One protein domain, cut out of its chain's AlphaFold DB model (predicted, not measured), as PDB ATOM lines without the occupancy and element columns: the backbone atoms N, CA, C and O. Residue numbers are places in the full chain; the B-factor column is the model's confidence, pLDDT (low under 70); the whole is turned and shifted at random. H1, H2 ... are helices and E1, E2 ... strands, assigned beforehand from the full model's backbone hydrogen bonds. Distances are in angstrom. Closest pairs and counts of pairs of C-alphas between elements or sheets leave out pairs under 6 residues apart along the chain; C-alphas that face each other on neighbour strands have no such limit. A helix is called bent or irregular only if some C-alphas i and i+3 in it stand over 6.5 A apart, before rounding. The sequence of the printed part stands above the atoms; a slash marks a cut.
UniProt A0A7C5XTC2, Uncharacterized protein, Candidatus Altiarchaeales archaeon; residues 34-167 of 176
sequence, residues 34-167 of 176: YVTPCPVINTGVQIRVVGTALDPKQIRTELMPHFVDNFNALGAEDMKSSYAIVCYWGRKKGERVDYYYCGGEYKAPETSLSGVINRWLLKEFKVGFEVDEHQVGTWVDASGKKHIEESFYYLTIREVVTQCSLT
ATOM      1  N   TYR A  34     171.096 128.738 174.062       44.78
ATOM      2  CA  TYR A  34     170.429 130.030 174.042       44.78
ATOM      3  C   TYR A  34     169.017 129.819 174.563       44.78
ATOM      4  O   TYR A  34     168.185 129.192 173.911       44.78
ATOM      5  N   VAL A  35     168.754 130.325 175.764       46.16
ATOM      6  CA  VAL A  35     167.385 130.437 176.254       46.16
ATOM      7  C   VAL A  35     166.766 131.620 175.523       46.16
ATOM      8  O   VAL A  35     167.206 132.757 175.709       46.16
ATOM      9  N   THR A  36     165.780 131.362 174.665       49.81
ATOM     10  CA  THR A  36     165.006 132.432 174.033       49.81
ATOM     11  C   THR A  36     164.419 133.311 175.142       49.81
ATOM     12  O   THR A  36     163.745 132.771 176.026       49.81
ATOM     13  N   PRO A  37     164.669 134.634 175.138       48.69
ATOM     14  CA  PRO A  37     164.050 135.549 176.084       48.69
ATOM     15  C   PRO A  37     162.537 135.313 176.114       48.69
ATOM     16  O   PRO A  37     161.911 135.148 175.070       48.69
ATOM     17  N   CYS A  38     161.948 135.287 177.308       56.28
ATOM     18  CA  CYS A  38     160.531 134.975 177.464       56.28
ATOM     19  C   CYS A  38     159.519 136.057 176.999       56.28
ATOM     20  O   CYS A  38     158.344 135.700 177.005       56.28
ATOM     21  N   PRO A  39     159.837 137.305 176.559       54.97
ATOM     22  CA  PRO A  39     158.795 138.185 176.040       54.97
ATOM     23  C   PRO A  39     158.309 137.681 174.683       54.97
ATOM     24  O   PRO A  39     159.006 137.768 173.677       54.97
ATOM     25  N   VAL A  40     157.085 137.170 174.680       63.16
ATOM     26  CA  VAL A  40     156.409 136.666 173.486       63.16
ATOM     27  C   VAL A  40     155.799 137.762 172.632       63.16
ATOM     28  O   VAL A  40     155.562 137.531 171.460       63.16
ATOM     29  N   ILE A  41     155.497 138.935 173.189       71.06
ATOM     30  CA  ILE A  41     154.820 140.016 172.467       71.06
ATOM     31  C   ILE A  41     155.350 141.370 172.953       71.06
ATOM     32  O   ILE A  41     155.676 141.531 174.131       71.06
ATOM     33  N   ASN A  42     155.400 142.353 172.053       73.69
ATOM     34  CA  ASN A  42     155.719 143.739 172.386       73.69
ATOM     35  C   ASN A  42     154.506 144.481 172.973       73.69
ATOM     36  O   ASN A  42     153.378 144.340 172.503       73.69
ATOM     37  N   THR A  43     154.745 145.341 173.964       80.75
ATOM     38  CA  THR A  43     153.732 146.285 174.457       80.75
ATOM     39  C   THR A  43     153.436 147.374 173.425       80.75
ATOM     40  O   THR A  43     154.302 147.739 172.634       80.75
ATOM     41  N   GLY A  44     152.231 147.939 173.465       80.44
ATOM     42  CA  GLY A  44     151.773 149.008 172.574       80.44
ATOM     43  C   GLY A  44     151.192 148.521 171.245       80.44
ATOM     44  O   GLY A  44     150.689 149.336 170.479       80.44
ATOM     45  N   VAL A  45     151.224 147.214 170.972       84.88
ATOM     46  CA  VAL A  45     150.539 146.619 169.817       84.88
ATOM     47  C   VAL A  45     149.028 146.763 169.998       84.88
ATOM     48  O   VAL A  45     148.502 146.446 171.066       84.88
ATOM     49  N   GLN A  46     148.347 147.226 168.949       89.38
ATOM     50  CA  GLN A  46     146.890 147.307 168.883       89.38
ATOM     51  C   GLN A  46     146.344 146.188 168.007       89.38
ATOM     52  O   GLN A  46     146.829 145.972 166.896       89.38
ATOM     53  N   ILE A  47     145.322 145.500 168.504       87.94
ATOM     54  CA  ILE A  47     144.691 144.368 167.831       87.94
ATOM     55  C   ILE A  47     143.212 144.683 167.673       87.94
ATOM     56  O   ILE A  47     142.531 144.970 168.656       87.94
ATOM     57  N   ARG A  48     142.710 144.639 166.438       90.88
ATOM     58  CA  ARG A  48     141.293 144.861 166.146       90.88
ATOM     59  C   ARG A  48     140.548 143.534 166.175       90.88
ATOM     60  O   ARG A  48     140.891 142.630 165.425       90.88
ATOM     61  N   VAL A  49     139.495 143.446 166.980       89.69
ATOM     62  CA  VAL A  49     138.638 142.259 167.082       89.69
ATOM     63  C   VAL A  49     137.214 142.648 166.716       89.69
ATOM     64  O   VAL A  49     136.610 143.485 167.382       89.69
ATOM     65  N   VAL A  50     136.687 142.076 165.633       89.19
ATOM     66  CA  VAL A  50     135.331 142.369 165.148       89.19
ATOM     67  C   VAL A  50     134.317 141.499 165.878       89.19
ATOM     68  O   VAL A  50     134.448 140.278 165.896       89.19
ATOM     69  N   GLY A  51     133.292 142.123 166.448       85.81
ATOM     70  CA  GLY A  51     132.233 141.437 167.169       85.81
ATOM     71  C   GLY A  51     131.479 142.363 168.116       85.81
ATOM     72  O   GLY A  51     131.897 143.475 168.419       85.81
ATOM     73  N   THR A  52     130.349 141.873 168.617       84.69
ATOM     74  CA  THR A  52     129.516 142.570 169.612       84.69
ATOM     75  C   THR A  52     129.889 142.227 171.055       84.69
ATOM     76  O   THR A  52     129.255 142.713 171.988       84.69
ATOM     77  N   ALA A  53     130.883 141.354 171.243       87.56
ATOM     78  CA  ALA A  53     131.437 140.974 172.533       87.56
ATOM     79  C   ALA A  53     132.894 140.511 172.374       87.56
ATOM     80  O   ALA A  53     133.314 140.091 171.296       87.56
ATOM     81  N   LEU A  54     133.647 140.527 173.475       88.50
ATOM     82  CA  LEU A  54     135.011 139.998 173.539       88.50
ATOM     83  C   LEU A  54     135.007 138.457 173.526       88.50
ATOM     84  O   LEU A  54     135.011 137.828 174.586       88.50
ATOM     85  N   ASP A  55     135.010 137.842 172.340       88.00
ATOM     86  CA  ASP A  55     135.107 136.382 172.177       88.00
ATOM     87  C   ASP A  55     136.570 135.898 172.289       88.00
ATOM     88  O   ASP A  55     137.394 136.208 171.420       88.00
ATOM     89  N   PRO A  56     136.919 135.069 173.296       83.81
ATOM     90  CA  PRO A  56     138.262 134.508 173.430       83.81
ATOM     91  C   PRO A  56     138.765 133.753 172.190       83.81
ATOM     92  O   PRO A  56     139.972 133.717 171.959       83.81
ATOM     93  N   LYS A  57     137.882 133.150 171.379       83.50
ATOM     94  CA  LYS A  57     138.281 132.438 170.150       83.50
ATOM     95  C   LYS A  57     138.729 133.394 169.046       83.50
ATOM     96  O   LYS A  57     139.718 133.113 168.366       83.50
ATOM     97  N   GLN A  58     138.028 134.513 168.880       85.75
ATOM     98  CA  GLN A  58     138.425 135.558 167.937       85.75
ATOM     99  C   GLN A  58     139.721 136.221 168.404       85.75
ATOM    100  O   GLN A  58     140.689 136.257 167.652       85.75
ATOM    101  N   ILE A  59     139.792 136.609 169.682       85.69
ATOM    102  CA  ILE A  59     141.002 137.190 170.286       85.69
ATOM    103  C   ILE A  59     142.196 136.254 170.114       85.69
ATOM    104  O   ILE A  59     143.274 136.696 169.744       85.69
ATOM    105  N   ARG A  60     142.013 134.947 170.331       79.69
ATOM    106  CA  ARG A  60     143.051 133.939 170.091       79.69
ATOM    107  C   ARG A  60     143.593 133.994 168.668       79.69
ATOM    108  O   ARG A  60     144.809 133.948 168.497       79.69
ATOM    109  N   THR A  61     142.703 134.038 167.684       79.62
ATOM    110  CA  THR A  61     143.072 134.061 166.265       79.62
ATOM    111  C   THR A  61     143.871 135.316 165.932       79.62
ATOM    112  O   THR A  61     144.921 135.203 165.307       79.62
ATOM    113  N   GLU A  62     143.427 136.475 166.416       83.19
ATOM    114  CA  GLU A  62     144.075 137.765 166.155       83.19
ATOM    115  C   GLU A  62     145.368 137.963 166.954       83.19
ATOM    116  O   GLU A  62     146.293 138.608 166.481       83.19
ATOM    117  N   LEU A  63     145.477 137.395 168.160       77.81
ATOM    118  CA  LEU A  63     146.660 137.529 169.014       77.81
ATOM    119  C   LEU A  63     147.811 136.625 168.555       77.81
ATOM    120  O   LEU A  63     148.972 137.003 168.685       77.81
ATOM    121  N   MET A  64     147.507 135.435 168.024       74.50
ATOM    122  CA  MET A  64     148.498 134.414 167.655       74.50
ATOM    123  C   MET A  64     149.632 134.926 166.733       74.50
ATOM    124  O   MET A  64     150.783 134.598 167.014       74.50
ATOM    125  N   PRO A  65     149.385 135.746 165.690       73.75
ATOM    126  CA  PRO A  65     150.442 136.295 164.833       73.75
ATOM    127  C   PRO A  65     151.394 137.269 165.536       73.75
ATOM    128  O   PRO A  65     152.487 137.517 165.035       73.75
ATOM    129  N   HIS A  66     150.991 137.841 166.673       73.12
ATOM    130  CA  HIS A  66     151.816 138.789 167.421       73.12
ATOM    131  C   HIS A  66     152.814 138.108 168.357       73.12
ATOM    132  O   HIS A  66     153.695 138.789 168.884       73.12
ATOM    133  N   PHE A  67     152.704 136.787 168.545       68.00
ATOM    134  CA  PHE A  67     153.696 136.017 169.282       68.00
ATOM    135  C   PHE A  67     154.986 135.927 168.473       68.00
ATOM    136  O   PHE A  67     155.099 135.170 167.513       68.00
ATOM    137  N   VAL A  68     155.981 136.690 168.900       57.16
ATOM    138  CA  VAL A  68     157.364 136.563 168.472       57.16
ATOM    139  C   VAL A  68     157.988 135.454 169.309       57.16
ATOM    140  O   VAL A  68     158.625 135.700 170.330       57.16
ATOM    141  N   ASP A  69     157.797 134.207 168.891       55.59
ATOM    142  CA  ASP A  69     158.773 133.176 169.224       55.59
ATOM    143  C   ASP A  69     159.668 132.993 168.002       55.59
ATOM    144  O   ASP A  69     159.187 132.822 166.883       55.59
ATOM    145  N   ASN A  70     160.979 133.102 168.204       42.97
ATOM    146  CA  ASN A  70     161.985 133.260 167.148       42.97
ATOM    147  C   ASN A  70     162.251 131.957 166.356       42.97
ATOM    148  O   ASN A  70     163.378 131.680 165.945       42.97
ATOM    149  N   PHE A  71     161.233 131.125 166.146       48.72
ATOM    150  CA  PHE A  71     161.346 129.824 165.502       48.72
ATOM    151  C   PHE A  71     160.860 129.895 164.057       48.72
ATOM    152  O   PHE A  71     159.808 129.377 163.695       48.72
ATOM    153  N   ASN A  72     161.710 130.452 163.195       43.03
ATOM    154  CA  ASN A  72     161.619 130.309 161.735       43.03
ATOM    155  C   ASN A  72     161.784 128.851 161.239       43.03
ATOM    156  O   ASN A  72     162.021 128.621 160.056       43.03
ATOM    157  N   ALA A  73     161.674 127.846 162.107       41.94
ATOM    158  CA  ALA A  73     161.806 126.450 161.739       41.94
ATOM    159  C   ALA A  73     160.841 125.600 162.571       41.94
ATOM    160  O   ALA A  73     161.045 125.425 163.766       41.94
ATOM    161  N   LEU A  74     159.820 125.059 161.897       41.88
ATOM    162  CA  LEU A  74     159.045 123.881 162.312       41.88
ATOM    163  C   LEU A  74     158.326 124.026 163.673       41.88
ATOM    164  O   LEU A  74     158.844 123.620 164.707       41.88
ATOM    165  N   GLY A  75     157.099 124.564 163.677       46.91
ATOM    166  CA  GLY A  75     156.295 124.576 164.911       46.91
ATOM    167  C   GLY A  75     154.951 125.305 164.883       46.91
ATOM    168  O   GLY A  75     154.239 125.268 165.881       46.91
ATOM    169  N   ALA A  76     154.555 125.947 163.776       48.75
ATOM    170  CA  ALA A  76     153.284 126.679 163.726       48.75
ATOM    171  C   ALA A  76     152.058 125.780 163.995       48.75
ATOM    172  O   ALA A  76     151.130 126.195 164.685       48.75
ATOM    173  N   GLU A  77     152.060 124.539 163.497       50.00
ATOM    174  CA  GLU A  77     150.982 123.569 163.756       50.00
ATOM    175  C   GLU A  77     151.009 123.027 165.197       50.00
ATOM    176  O   GLU A  77     149.963 122.914 165.840       50.00
ATOM    177  N   ASP A  78     152.195 122.791 165.761       48.94
ATOM    178  CA  ASP A  78     152.333 122.321 167.145       48.94
ATOM    179  C   ASP A  78     151.944 123.410 168.160       48.94
ATOM    180  O   ASP A  78     151.254 123.118 169.144       48.94
ATOM    181  N   MET A  79     152.269 124.680 167.876       51.06
ATOM    182  CA  MET A  79     151.781 125.834 168.642       51.06
ATOM    183  C   MET A  79     150.250 125.889 168.638       51.06
ATOM    184  O   MET A  79     149.646 126.024 169.702       51.06
ATOM    185  N   LYS A  80     149.597 125.708 167.481       51.78
ATOM    186  CA  LYS A  80     148.125 125.733 167.375       51.78
ATOM    187  C   LYS A  80     147.445 124.679 168.255       51.78
ATOM    188  O   LYS A  80     146.375 124.958 168.796       51.78
ATOM    189  N   SER A  81     148.038 123.498 168.423       50.16
ATOM    190  CA  SER A  81     147.438 122.410 169.213       50.16
ATOM    191  C   SER A  81     147.460 122.653 170.731       50.16
ATOM    192  O   SER A  81     146.570 122.185 171.436       50.16
ATOM    193  N   SER A  82     148.441 123.416 171.228       53.00
ATOM    194  CA  SER A  82     148.654 123.640 172.669       53.00
ATOM    195  C   SER A  82     148.120 124.985 173.167       53.00
ATOM    196  O   SER A  82     148.017 125.198 174.367       53.00
ATOM    197  N   TYR A  83     147.772 125.889 172.250       60.19
ATOM    198  CA  TYR A  83     147.424 127.269 172.557       60.19
ATOM    199  C   TYR A  83     145.984 127.399 173.076       60.19
ATOM    200  O   TYR A  83     145.043 127.639 172.319       60.19
ATOM    201  N   ALA A  84     145.788 127.216 174.379       64.56
ATOM    202  CA  ALA A  84     144.528 127.522 175.050       64.56
ATOM    203  C   ALA A  84     144.599 128.934 175.641       64.56
ATOM    204  O   ALA A  84     145.470 129.202 176.461       64.56
ATOM    205  N   ILE A  85     143.684 129.826 175.243       72.62
ATOM    206  CA  ILE A  85     143.535 131.135 175.887       72.62
ATOM    207  C   ILE A  85     142.296 131.132 176.775       72.62
ATOM    208  O   ILE A  85     141.196 130.814 176.320       72.62
ATOM    209  N   VAL A  86     142.467 131.578 178.016       83.75
ATOM    210  CA  VAL A  86     141.382 132.003 178.901       83.75
ATOM    211  C   VAL A  86     141.470 133.512 179.082       83.75
ATOM    212  O   VAL A  86     142.517 134.021 179.483       83.75
ATOM    213  N   CYS A  87     140.367 134.218 178.824       89.44
ATOM    214  CA  CYS A  87     140.289 135.666 178.996       89.44
ATOM    215  C   CYS A  87     139.292 136.073 180.091       89.44
ATOM    216  O   CYS A  87     138.301 135.380 180.326       89.44
ATOM    217  N   TYR A  88     139.571 137.173 180.787       91.38
ATOM    218  CA  TYR A  88     138.751 137.721 181.865       91.38
ATOM    219  C   TYR A  88     139.121 139.176 182.171       91.38
ATOM    220  O   TYR A  88     140.276 139.568 182.051       91.38
ATOM    221  N   TRP A  89     138.161 139.962 182.654       92.38
ATOM    222  CA  TRP A  89     138.445 141.274 183.246       92.38
ATOM    223  C   TRP A  89     139.237 141.133 184.546       92.38
ATOM    224  O   TRP A  89     138.937 140.251 185.361       92.38
ATOM    225  N   GLY A  90     140.235 141.997 184.735       88.31
ATOM    226  CA  GLY A  90     141.123 142.002 185.890       88.31
ATOM    227  C   GLY A  90     140.347 141.996 187.198       88.31
ATOM    228  O   GLY A  90     139.506 142.849 187.468       88.31
ATOM    229  N   ARG A  91     140.606 140.975 188.013       90.38
ATOM    230  CA  ARG A  91     139.865 140.743 189.265       90.38
ATOM    231  C   ARG A  91     140.692 140.060 190.344       90.38
ATOM    232  O   ARG A  91     140.207 139.885 191.460       90.38
ATOM    233  N   LYS A  92     141.912 139.620 190.025       85.62
ATOM    234  CA  LYS A  92     142.800 138.965 190.986       85.62
ATOM    235  C   LYS A  92     143.699 139.997 191.661       85.62
ATOM    236  O   LYS A  92     143.927 141.097 191.164       85.62
ATOM    237  N   LYS A  93     144.240 139.628 192.821       82.88
ATOM    238  CA  LYS A  93     145.186 140.472 193.556       82.88
ATOM    239  C   LYS A  93     146.430 140.740 192.698       82.88
ATOM    240  O   LYS A  93     147.054 139.795 192.225       82.88
ATOM    241  N   GLY A  94     146.792 142.014 192.548       83.25
ATOM    242  CA  GLY A  94     147.926 142.445 191.720       83.25
ATOM    243  C   GLY A  94     147.589 142.673 190.242       83.25
ATOM    244  O   GLY A  94     148.502 142.899 189.458       83.25
ATOM    245  N   GLU A  95     146.312 142.612 189.859       88.12
ATOM    246  CA  GLU A  95     145.837 142.935 188.510       88.12
ATOM    247  C   GLU A  95     145.116 144.280 188.472       88.12
ATOM    248  O   GLU A  95     144.530 144.723 189.464       88.12
ATOM    249  N   ARG A  96     145.132 144.904 187.297       89.19
ATOM    250  CA  ARG A  96     144.405 146.133 187.005       89.19
ATOM    251  C   ARG A  96     142.962 145.827 186.616       89.19
ATOM    252  O   ARG A  96     142.721 145.078 185.678       89.19
ATOM    253  N   VAL A  97     141.998 146.396 187.338       90.00
ATOM    254  CA  VAL A  97     140.561 146.131 187.115       90.00
ATOM    255  C   VAL A  97     140.039 146.673 185.785       90.00
ATOM    256  O   VAL A  97     139.048 146.174 185.264       90.00
ATOM    257  N   ASP A  98     140.717 147.674 185.229       89.56
ATOM    258  CA  ASP A  98     140.440 148.274 183.928       89.56
ATOM    259  C   ASP A  98     141.031 147.476 182.757       89.56
ATOM    260  O   ASP A  98     140.800 147.824 181.604       89.56
ATOM    261  N   TYR A  99     141.793 146.409 183.026       92.38
ATOM    262  CA  TYR A  99     142.413 145.596 181.983       92.38
ATOM    263  C   TYR A  99     141.621 144.322 181.719       92.38
ATOM    264  O   TYR A  99     141.161 143.635 182.635       92.38
ATOM    265  N   TYR A 100     141.524 143.962 180.444       93.00
ATOM    266  CA  TYR A 100     141.095 142.636 180.026       93.00
ATOM    267  C   TYR A 100     142.333 141.755 179.912       93.00
ATOM    268  O   TYR A 100     143.245 142.054 179.152       93.00
ATOM    269  N   TYR A 101     142.413 140.686 180.692       91.50
ATOM    270  CA  TYR A 101     143.547 139.773 180.670       91.50
ATOM    271  C   TYR A 101     143.218 138.542 179.844       91.50
ATOM    272  O   TYR A 101     142.166 137.940 180.032       91.50
ATOM    273  N   CYS A 102     144.152 138.111 179.006       87.94
ATOM    274  CA  CYS A 102     144.145 136.790 178.397       87.94
ATOM    275  C   CYS A 102     145.430 136.061 178.772       87.94
ATOM    276  O   CYS A 102     146.522 136.618 178.674       87.94
ATOM    277  N   GLY A 103     145.312 134.813 179.205       84.44
ATOM    278  CA  GLY A 103     146.462 133.980 179.520       84.44
ATOM    279  C   GLY A 103     146.307 132.580 178.966       84.44
ATOM    280  O   GLY A 103     145.199 132.146 178.649       84.44
ATOM    281  N   GLY A 104     147.429 131.894 178.848       79.88
ATOM    282  CA  GLY A 104     147.485 130.579 178.251       79.88
ATOM    283  C   GLY A 104     148.850 129.944 178.396       79.88
ATOM    284  O   GLY A 104     149.784 130.533 178.943       79.88
ATOM    285  N   GLU A 105     148.949 128.737 177.866       76.94
ATOM    286  CA  GLU A 105     150.182 127.969 177.843       76.94
ATOM    287  C   GLU A 105     150.464 127.522 176.414       76.94
ATOM    288  O   GLU A 105     149.546 127.312 175.619       76.94
ATOM    289  N   TYR A 106     151.736 127.385 176.069       71.50
ATOM    290  CA  TYR A 106     152.151 126.781 174.813       71.50
ATOM    291  C   TYR A 106     153.532 126.141 174.954       71.50
ATOM    292  O   TYR A 106     154.296 126.466 175.861       71.50
ATOM    293  N   LYS A 107     153.861 125.205 174.062       71.31
ATOM    294  CA  LYS A 107     155.186 124.581 174.024       71.31
ATOM    295  C   LYS A 107     156.064 125.263 172.984       71.31
ATOM    296  O   LYS A 107     155.634 125.450 171.850       71.31
ATOM    297  N   ALA A 108     157.296 125.575 173.362       70.00
ATOM    298  CA  ALA A 108     158.324 126.108 172.475       70.00
ATOM    299  C   ALA A 108     159.565 125.205 172.509       70.00
ATOM    300  O   ALA A 108     159.939 124.743 173.588       70.00
ATOM    301  N   PRO A 109     160.221 124.928 171.374       66.56
ATOM    302  CA  PRO A 109     161.448 124.146 171.381       66.56
ATOM    303  C   PRO A 109     162.606 124.959 171.979       66.56
ATOM    304  O   PRO A 109     162.669 126.173 171.855       66.56
ATOM    305  N   GLU A 110     163.556 124.294 172.623       69.81
ATOM    306  CA  GLU A 110     164.878 124.839 172.928       69.81
ATOM    307  C   GLU A 110     165.852 124.278 171.894       69.81
ATOM    308  O   GLU A 110     166.010 123.056 171.804       69.81
ATOM    309  N   THR A 111     166.498 125.144 171.113       64.06
ATOM    310  CA  THR A 111     167.398 124.729 170.030       64.06
ATOM    311  C   THR A 111     168.868 124.996 170.351       64.06
ATOM    312  O   THR A 111     169.227 125.902 171.104       64.06
ATOM    313  N   SER A 112     169.750 124.179 169.779       65.44
ATOM    314  CA  SER A 112     171.183 124.455 169.723       65.44
ATOM    315  C   SER A 112     171.491 125.591 168.737       65.44
ATOM    316  O   SER A 112     170.668 125.955 167.896       65.44
ATOM    317  N   LEU A 113     172.738 126.072 168.753       63.75
ATOM    318  CA  LEU A 113     173.277 126.989 167.737       63.75
ATOM    319  C   LEU A 113     173.139 126.478 166.289       63.75
ATOM    320  O   LEU A 113     173.098 127.277 165.361       63.75
ATOM    321  N   SER A 114     173.079 125.160 166.093       66.38
ATOM    322  CA  SER A 114     172.912 124.520 164.783       66.38
ATOM    323  C   SER A 114     171.446 124.273 164.401       66.38
ATOM    324  O   SER A 114     171.189 123.637 163.383       66.38
ATOM    325  N   GLY A 115     170.485 124.746 165.204       64.56
ATOM    326  CA  GLY A 115     169.049 124.595 164.947       64.56
ATOM    327  C   GLY A 115     168.464 123.237 165.344       64.56
ATOM    328  O   GLY A 115     167.317 122.951 165.016       64.56
ATOM    329  N   VAL A 116     169.218 122.394 166.056       68.88
ATOM    330  CA  VAL A 116     168.726 121.093 166.539       68.88
ATOM    331  C   VAL A 116     167.894 121.298 167.802       68.88
ATOM    332  O   VAL A 116     168.353 121.950 168.736       68.88
ATOM    333  N   ILE A 117     166.690 120.725 167.850       68.88
ATOM    334  CA  ILE A 117     165.824 120.760 169.037       68.88
ATOM    335  C   ILE A 117     166.409 119.842 170.117       68.88
ATOM    336  O   ILE A 117     166.486 118.629 169.933       68.88
ATOM    337  N   ASN A 118     166.781 120.418 171.258       68.81
ATOM    338  CA  ASN A 118     167.304 119.688 172.413       68.81
ATOM    339  C   ASN A 118     166.182 119.216 173.347       68.81
ATOM    340  O   ASN A 118     166.225 118.099 173.861       68.81
ATOM    341  N   ARG A 119     165.183 120.074 173.593       69.62
ATOM    342  CA  ARG A 119     164.014 119.795 174.446       69.62
ATOM    343  C   ARG A 119     162.866 120.749 174.136       69.62
ATOM    344  O   ARG A 119     163.034 121.687 173.367       69.62
ATOM    345  N   TRP A 120     161.724 120.531 174.780       72.44
ATOM    346  CA  TRP A 120     160.576 121.434 174.738       72.44
ATOM    347  C   TRP A 120     160.420 122.166 176.076       72.44
ATOM    348  O   TRP A 120     160.622 121.592 177.150       72.44
ATOM    349  N   LEU A 121     160.061 123.440 176.015       72.38
ATOM    350  CA  LEU A 121     159.763 124.309 177.147       72.38
ATOM    351  C   LEU A 121     158.264 124.569 177.171       72.38
ATOM    352  O   LEU A 121     157.687 124.888 176.132       72.38
ATOM    353  N   LEU A 122     157.644 124.451 178.343       74.19
ATOM    354  CA  LEU A 122     156.291 124.952 178.541       74.19
ATOM    355  C   LEU A 122     156.412 126.428 178.892       74.19
ATOM    356  O   LEU A 122     157.158 126.817 179.792       74.19
ATOM    357  N   LYS A 123     155.711 127.257 178.138       75.06
ATOM    358  CA  LYS A 123     155.672 128.695 178.331       75.06
ATOM    359  C   LYS A 123     154.258 129.077 178.712       75.06
ATOM    360  O   LYS A 123     153.319 128.822 177.964       75.06
ATOM    361  N   GLU A 124     154.131 129.698 179.869       78.25
ATOM    362  CA  GLU A 124     152.899 130.302 180.343       78.25
ATOM    363  C   GLU A 124     152.969 131.801 180.064       78.25
ATOM    364  O   GLU A 124     154.004 132.446 180.269       78.25
ATOM    365  N   PHE A 125     151.875 132.380 179.596       78.94
ATOM    366  CA  PHE A 125     151.795 133.810 179.344       78.94
ATOM    367  C   PHE A 125     150.507 134.396 179.906       78.94
ATOM    368  O   PHE A 125     149.467 133.742 179.993       78.94
ATOM    369  N   LYS A 126     150.581 135.677 180.254       85.69
ATOM    370  CA  LYS A 126     149.453 136.534 180.589       85.69
ATOM    371  C   LYS A 126     149.667 137.887 179.923       85.69
ATOM    372  O   LYS A 126     150.664 138.556 180.180       85.69
ATOM    373  N   VAL A 127     148.718 138.284 179.090       87.06
ATOM    374  CA  VAL A 127     148.685 139.576 178.404       87.06
ATOM    375  C   VAL A 127     147.528 140.387 178.971       87.06
ATOM    376  O   VAL A 127     146.414 139.878 179.062       87.06
ATOM    377  N   GLY A 128     147.800 141.620 179.388       90.75
ATOM    378  CA  GLY A 128     146.797 142.597 179.803       90.75
ATOM    379  C   GLY A 128     146.549 143.616 178.696       90.75
ATOM    380  O   GLY A 128     147.497 144.237 178.200       90.75
ATOM    381  N   PHE A 129     145.281 143.783 178.332       92.88
ATOM    382  CA  PHE A 129     144.812 144.722 177.322       92.88
ATOM    383  C   PHE A 129     144.074 145.892 177.965       92.88
ATOM    384  O   PHE A 129     143.204 145.693 178.813       92.88
ATOM    385  N   GLU A 130     144.366 147.092 177.485       94.75
ATOM    386  CA  GLU A 130     143.403 148.190 177.512       94.75
ATOM    387  C   GLU A 130     142.425 147.992 176.348       94.75
ATOM    388  O   GLU A 130     142.849 147.620 175.248       94.75
ATOM    389  N   VAL A 131     141.129 148.172 176.605       93.25
ATOM    390  CA  VAL A 131     140.060 147.857 175.650       93.25
ATOM    391  C   VAL A 131     139.296 149.120 175.290       93.25
ATOM    392  O   VAL A 131     138.675 149.724 176.160       93.25
ATOM    393  N   ASP A 132     139.263 149.433 173.998       93.19
ATOM    394  CA  ASP A 132     138.417 150.482 173.433       93.19
ATOM    395  C   ASP A 132     137.299 149.843 172.599       93.19
ATOM    396  O   ASP A 132     137.558 149.150 171.611       93.19
ATOM    397  N   GLU A 133     136.045 150.050 173.003       92.12
ATOM    398  CA  GLU A 133     134.868 149.586 172.262       92.12
ATOM    399  C   GLU A 133     134.451 150.612 171.206       92.12
ATOM    400  O   GLU A 133     134.246 151.791 171.498       92.12
ATOM    401  N   HIS A 134     134.256 150.141 169.976       90.31
ATOM    402  CA  HIS A 134     133.753 150.930 168.864       90.31
ATOM    403  C   HIS A 134     132.435 150.344 168.373       90.31
ATOM    404  O   HIS A 134     132.388 149.325 167.676       90.31
ATOM    405  N   GLN A 135     131.349 151.031 168.711       83.31
ATOM    406  CA  GLN A 135     130.039 150.730 168.159       83.31
ATOM    407  C   GLN A 135     129.919 151.388 166.791       83.31
ATOM    408  O   GLN A 135     129.979 152.612 166.666       83.31
ATOM    409  N   VAL A 136     129.756 150.560 165.765       83.19
ATOM    410  CA  VAL A 136     129.529 151.024 164.397       83.19
ATOM    411  C   VAL A 136     128.124 150.655 163.955       83.19
ATOM    412  O   VAL A 136     127.503 149.728 164.474       83.19
ATOM    413  N   GLY A 137     127.604 151.436 163.015       81.19
ATOM    414  CA  GLY A 137     126.279 151.261 162.460       81.19
ATOM    415  C   GLY A 137     126.295 151.217 160.942       81.19
ATOM    416  O   GLY A 137     127.313 151.043 160.275       81.19
ATOM    417  N   THR A 138     125.110 151.396 160.382       86.62
ATOM    418  CA  THR A 138     124.948 151.571 158.946       86.62
ATOM    419  C   THR A 138     125.266 153.009 158.559       86.62
ATOM    420  O   THR A 138     124.714 153.936 159.149       86.62
ATOM    421  N   TRP A 139     126.057 153.194 157.508       83.81
ATOM    422  CA  TRP A 139     126.296 154.504 156.906       83.81
ATOM    423  C   TRP A 139     126.208 154.433 155.377       83.81
ATOM    424  O   TRP A 139     126.193 153.353 154.785       83.81
ATOM    425  N   VAL A 140     126.056 155.585 154.727       85.88
ATOM    426  CA  VAL A 140     125.969 155.702 153.264       85.88
ATOM    427  C   VAL A 140     127.131 156.564 152.798       85.88
ATOM    428  O   VAL A 140     127.343 157.646 153.343       85.88
ATOM    429  N   ASP A 141     127.908 156.075 151.836       88.31
ATOM    430  CA  ASP A 141     129.050 156.820 151.308       88.31
ATOM    431  C   ASP A 141     128.634 157.925 150.321       88.31
ATOM    432  O   ASP A 141     127.469 158.064 149.944       88.31
ATOM    433  N   ALA A 142     129.614 158.707 149.862       88.44
ATOM    434  CA  ALA A 142     129.395 159.780 148.890       88.44
ATOM    435  C   ALA A 142     128.863 159.294 147.523       88.44
ATOM    436  O   ALA A 142     128.368 160.104 146.744       88.44
ATOM    437  N   SER A 143     128.947 157.991 147.225       94.00
ATOM    438  CA  SER A 143     128.389 157.369 146.015       94.00
ATOM    439  C   SER A 143     126.956 156.854 146.202       94.00
ATOM    440  O   SER A 143     126.362 156.332 145.260       94.00
ATOM    441  N   GLY A 144     126.382 156.997 147.402       90.00
ATOM    442  CA  GLY A 144     125.058 156.476 147.742       90.00
ATOM    443  C   GLY A 144     125.057 154.989 148.105       90.00
ATOM    444  O   GLY A 144     123.988 154.401 148.283       90.00
ATOM    445  N   LYS A 145     126.230 154.357 148.234       93.62
ATOM    446  CA  LYS A 145     126.339 152.949 148.610       93.62
ATOM    447  C   LYS A 145     126.217 152.805 150.122       93.62
ATOM    448  O   LYS A 145     126.900 153.479 150.891       93.62
ATOM    449  N   LYS A 146     125.341 151.891 150.542       90.62
ATOM    450  CA  LYS A 146     125.153 151.515 151.944       90.62
ATOM    451  C   LYS A 146     126.302 150.612 152.400       90.62
ATOM    452  O   LYS A 146     126.544 149.574 151.784       90.62
ATOM    453  N   HIS A 147     126.935 150.977 153.506       85.94
ATOM    454  CA  HIS A 147     127.932 150.189 154.221       85.94
ATOM    455  C   HIS A 147     127.368 149.796 155.581       85.94
ATOM    456  O   HIS A 147     126.716 150.593 156.258       85.94
ATOM    457  N   ILE A 148     127.571 148.537 155.950       86.00
ATOM    458  CA  ILE A 148     127.204 148.008 157.259       86.00
ATOM    459  C   ILE A 148     128.514 147.588 157.898       86.00
ATOM    460  O   ILE A 148     129.162 146.661 157.416       86.00
ATOM    461  N   GLU A 149     128.907 148.300 158.942       83.44
ATOM    462  CA  GLU A 149     130.071 147.942 159.734       83.44
ATOM    463  C   GLU A 149     129.616 147.288 161.031       83.44
ATOM    464  O   GLU A 149     128.714 147.770 161.718       83.44
ATOM    465  N   GLU A 150     130.234 146.154 161.339       85.81
ATOM    466  CA  GLU A 150     130.046 145.483 162.614       85.81
ATOM    467  C   GLU A 150     130.785 146.249 163.716       85.81
ATOM    468  O   GLU A 150     131.817 146.885 163.475       85.81
ATOM    469  N   SER A 151     130.258 146.171 164.940       88.25
ATOM    470  CA  SER A 151     130.974 146.666 166.118       88.25
ATOM    471  C   SER A 151     132.312 145.939 166.266       88.25
ATOM    472  O   SER A 151     132.471 144.799 165.823       88.25
ATOM    473  N   PHE A 152     133.296 146.611 166.850       90.94
ATOM    474  CA  PHE A 152     134.618 146.036 167.058       90.94
ATOM    475  C   PHE A 152     135.283 146.603 168.312       90.94
ATOM    476  O   PHE A 152     134.875 147.632 168.846       90.94
ATOM    477  N   TYR A 153     136.344 145.938 168.755       93.19
ATOM    478  CA  TYR A 153     137.172 146.339 169.886       93.19
ATOM    479  C   TYR A 153     138.611 146.551 169.424       93.19
ATOM    480  O   TYR A 153     139.129 145.746 168.644       93.19
ATOM    481  N   TYR A 154     139.276 147.589 169.928       94.31
ATOM    482  CA  TYR A 154     140.736 147.653 169.920       94.31
ATOM    483  C   TYR A 154     141.271 147.153 171.256       94.31
ATOM    484  O   TYR A 154     140.908 147.650 172.319       94.31
ATOM    485  N   LEU A 155     142.151 146.159 171.187       92.69
ATOM    486  CA  LEU A 155     142.887 145.625 172.322       92.69
ATOM    487  C   LEU A 155     144.322 146.142 172.243       92.69
ATOM    488  O   LEU A 155     145.099 145.698 171.396       92.69
ATOM    489  N   THR A 156     144.676 147.084 173.112       92.50
ATOM    490  CA  THR A 156     146.040 147.617 173.201       92.50
ATOM    491  C   THR A 156     146.816 146.843 174.256       92.50
ATOM    492  O   THR A 156     146.462 146.864 175.433       92.50
ATOM    493  N   ILE A 157     147.904 146.178 173.866       89.00
ATOM    494  CA  ILE A 157     148.752 145.422 174.795       89.00
ATOM    495  C   ILE A 157     149.476 146.388 175.731       89.00
ATOM    496  O   ILE A 157     150.311 147.179 175.295       89.00
ATOM    497  N   ARG A 158     149.202 146.301 177.030       88.56
ATOM    498  CA  ARG A 158     149.835 147.154 178.049       88.56
ATOM    499  C   ARG A 158     150.734 146.378 178.992       88.56
ATOM    500  O   ARG A 158     151.764 146.896 179.411       88.56
ATOM    501  N   GLU A 159     150.372 145.136 179.288       84.44
ATOM    502  CA  GLU A 159     151.110 144.276 180.207       84.44
ATOM    503  C   GLU A 159     151.393 142.928 179.555       84.44
ATOM    504  O   GLU A 159     150.504 142.310 178.974       84.44
ATOM    505  N   VAL A 160     152.633 142.456 179.680       82.31
ATOM    506  CA  VAL A 160     153.045 141.125 179.231       82.31
ATOM    507  C   VAL A 160     153.813 140.472 180.370       82.31
ATOM    508  O   VAL A 160     154.858 140.961 180.794       82.31
ATOM    509  N   VAL A 161     153.277 139.369 180.884       78.56
ATOM    510  CA  VAL A 161     153.920 138.525 181.892       78.56
ATOM    511  C   VAL A 161     154.103 137.146 181.294       78.56
ATOM    512  O   VAL A 161     153.159 136.550 180.783       78.56
ATOM    513  N   THR A 162     155.323 136.632 181.357       71.94
ATOM    514  CA  THR A 162     155.699 135.376 180.705       71.94
ATOM    515  C   THR A 162     156.565 134.566 181.643       71.94
ATOM    516  O   THR A 162     157.557 135.081 182.165       71.94
ATOM    517  N   GLN A 163     156.204 133.307 181.849       69.62
ATOM    518  CA  GLN A 163     156.963 132.360 182.651       69.62
ATOM    519  C   GLN A 163     157.335 131.161 181.787       69.62
ATOM    520  O   GLN A 163     156.541 130.674 180.989       69.62
ATOM    521  N   CYS A 164     158.571 130.703 181.932       69.19
ATOM    522  CA  CYS A 164     159.109 129.590 181.168       69.19
ATOM    523  C   CYS A 164     159.481 128.476 182.152       69.19
ATOM    524  O   CYS A 164     160.279 128.703 183.063       69.19
ATOM    525  N   SER A 165     158.911 127.285 181.976       62.94
ATOM    526  CA  SER A 165     159.215 126.097 182.770       62.94
ATOM    527  C   SER A 165     159.736 124.964 181.878       62.94
ATOM    528  O   SER A 165     159.358 124.800 180.713       62.94
ATOM    529  N   LEU A 166     160.689 124.193 182.405       60.44
ATOM    530  CA  LEU A 166     161.253 123.057 181.682       60.44
ATOM    531  C   LEU A 166     160.205 121.942 181.616       60.44
ATOM    532  O   LEU A 166     159.755 121.474 182.662       60.44
ATOM    533  N   THR A 167     159.876 121.447 180.419       55.22
ATOM    534  CA  THR A 167     159.227 120.132 180.320       55.22
ATOM    535  C   THR A 167     160.302 119.071 180.177       55.22
ATOM    536  O   THR A 167     161.166 119.151 179.304       55.22
TER     537      THR A 167
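What this domain is: This is residues 34 to 167 of the 176 residues of an uncharacterized protein of Candidatus Altiarchaeales archaeon (UniProt A0A7C5XTC2). A twisted five-stranded sheet curls round one helix, H1, while the small hairpin E5 and E6 sticks out as a thin arm beyond the long strands E4 and E7. A second short helix, H2, packs on the same sheet at E3. The printed part has 134 residues, with elements in the order E1, H1, H2, E2, E3, E4, E5, E6, E7; the sheet's order is E1, E7, E4, E3, E2, antiparallel throughout, as is the pair E5 and E6. The class is mixed, helices and strands, and the whole is loose, with a radius of gyration of the C-alphas of 18.0 A and spans of 61 by 39 by 23 A.

Where its parts are: Start at Tyr 34; residues 34 to 45 hold no named element. Find C-alpha 46 at (146.890, 147.307, 168.883), where E1, residues 46 to 50, begins. H1 takes residues 56 to 66, 15.4 A long, and is only just irregular: C-alphas 62 and 65 are 6.7 A apart. Next come H2, residues 76 to 82, and E2, residues 84 to 89. E3, residues 100 to 111, runs 33.4 A and bends by 50 degrees at residue 107. E4, residues 117 to 134, runs 44.0 A and bends by 62 degrees at residue 120. E5, residues 138 to 140, and E6, residues 146 to 148, are short. E7, residues 152 to 166, runs 38.1 A, bends by 65 degrees at residue 158 and ends at C-alpha 166, (161.253, 123.057, 181.682).

How they stand to each other: Look first at E4 and E7, antiparallel at 156 degrees, with N 126 and O 161 at 2.8 A. On the other side of E4 is E3, with N 106 and O 123 at 2.9 A; E2, E3 and E4 form a meander, each strand the antiparallel neighbour of the one before. Edge strand E2 pairs with E3 through N 88 and O 101, 2.8 A; edge strand E1 pairs with E7 through N 47 and O 155, 2.9 A. H1 is on one face of this sheet, giving two layers, helix and sheet; its closest C-alphas to E1 are Ile 59 and Val 49, 6.4 A. H2 is on the sheet too, its Ser 82 and Tyr 106 of E3 having C-alphas 5.2 A apart. Of the O i to N i+4 pairs, 5 of 7 in H1 and 2 of 3 in H2 are within hydrogen-bond range. In the hairpin E5 and E6, N 147 and O 139 are 2.8 A apart.

The domain as a whole: The C-alphas farthest apart, Asn 118 and Gly 144, are 61.2 A apart. The printed part has no cut and no long link. Mean pLDDT of the printed part is 76.4; residues 34 to 40, 67 to 84, 109 to 119 and 163 to 167 are under 70.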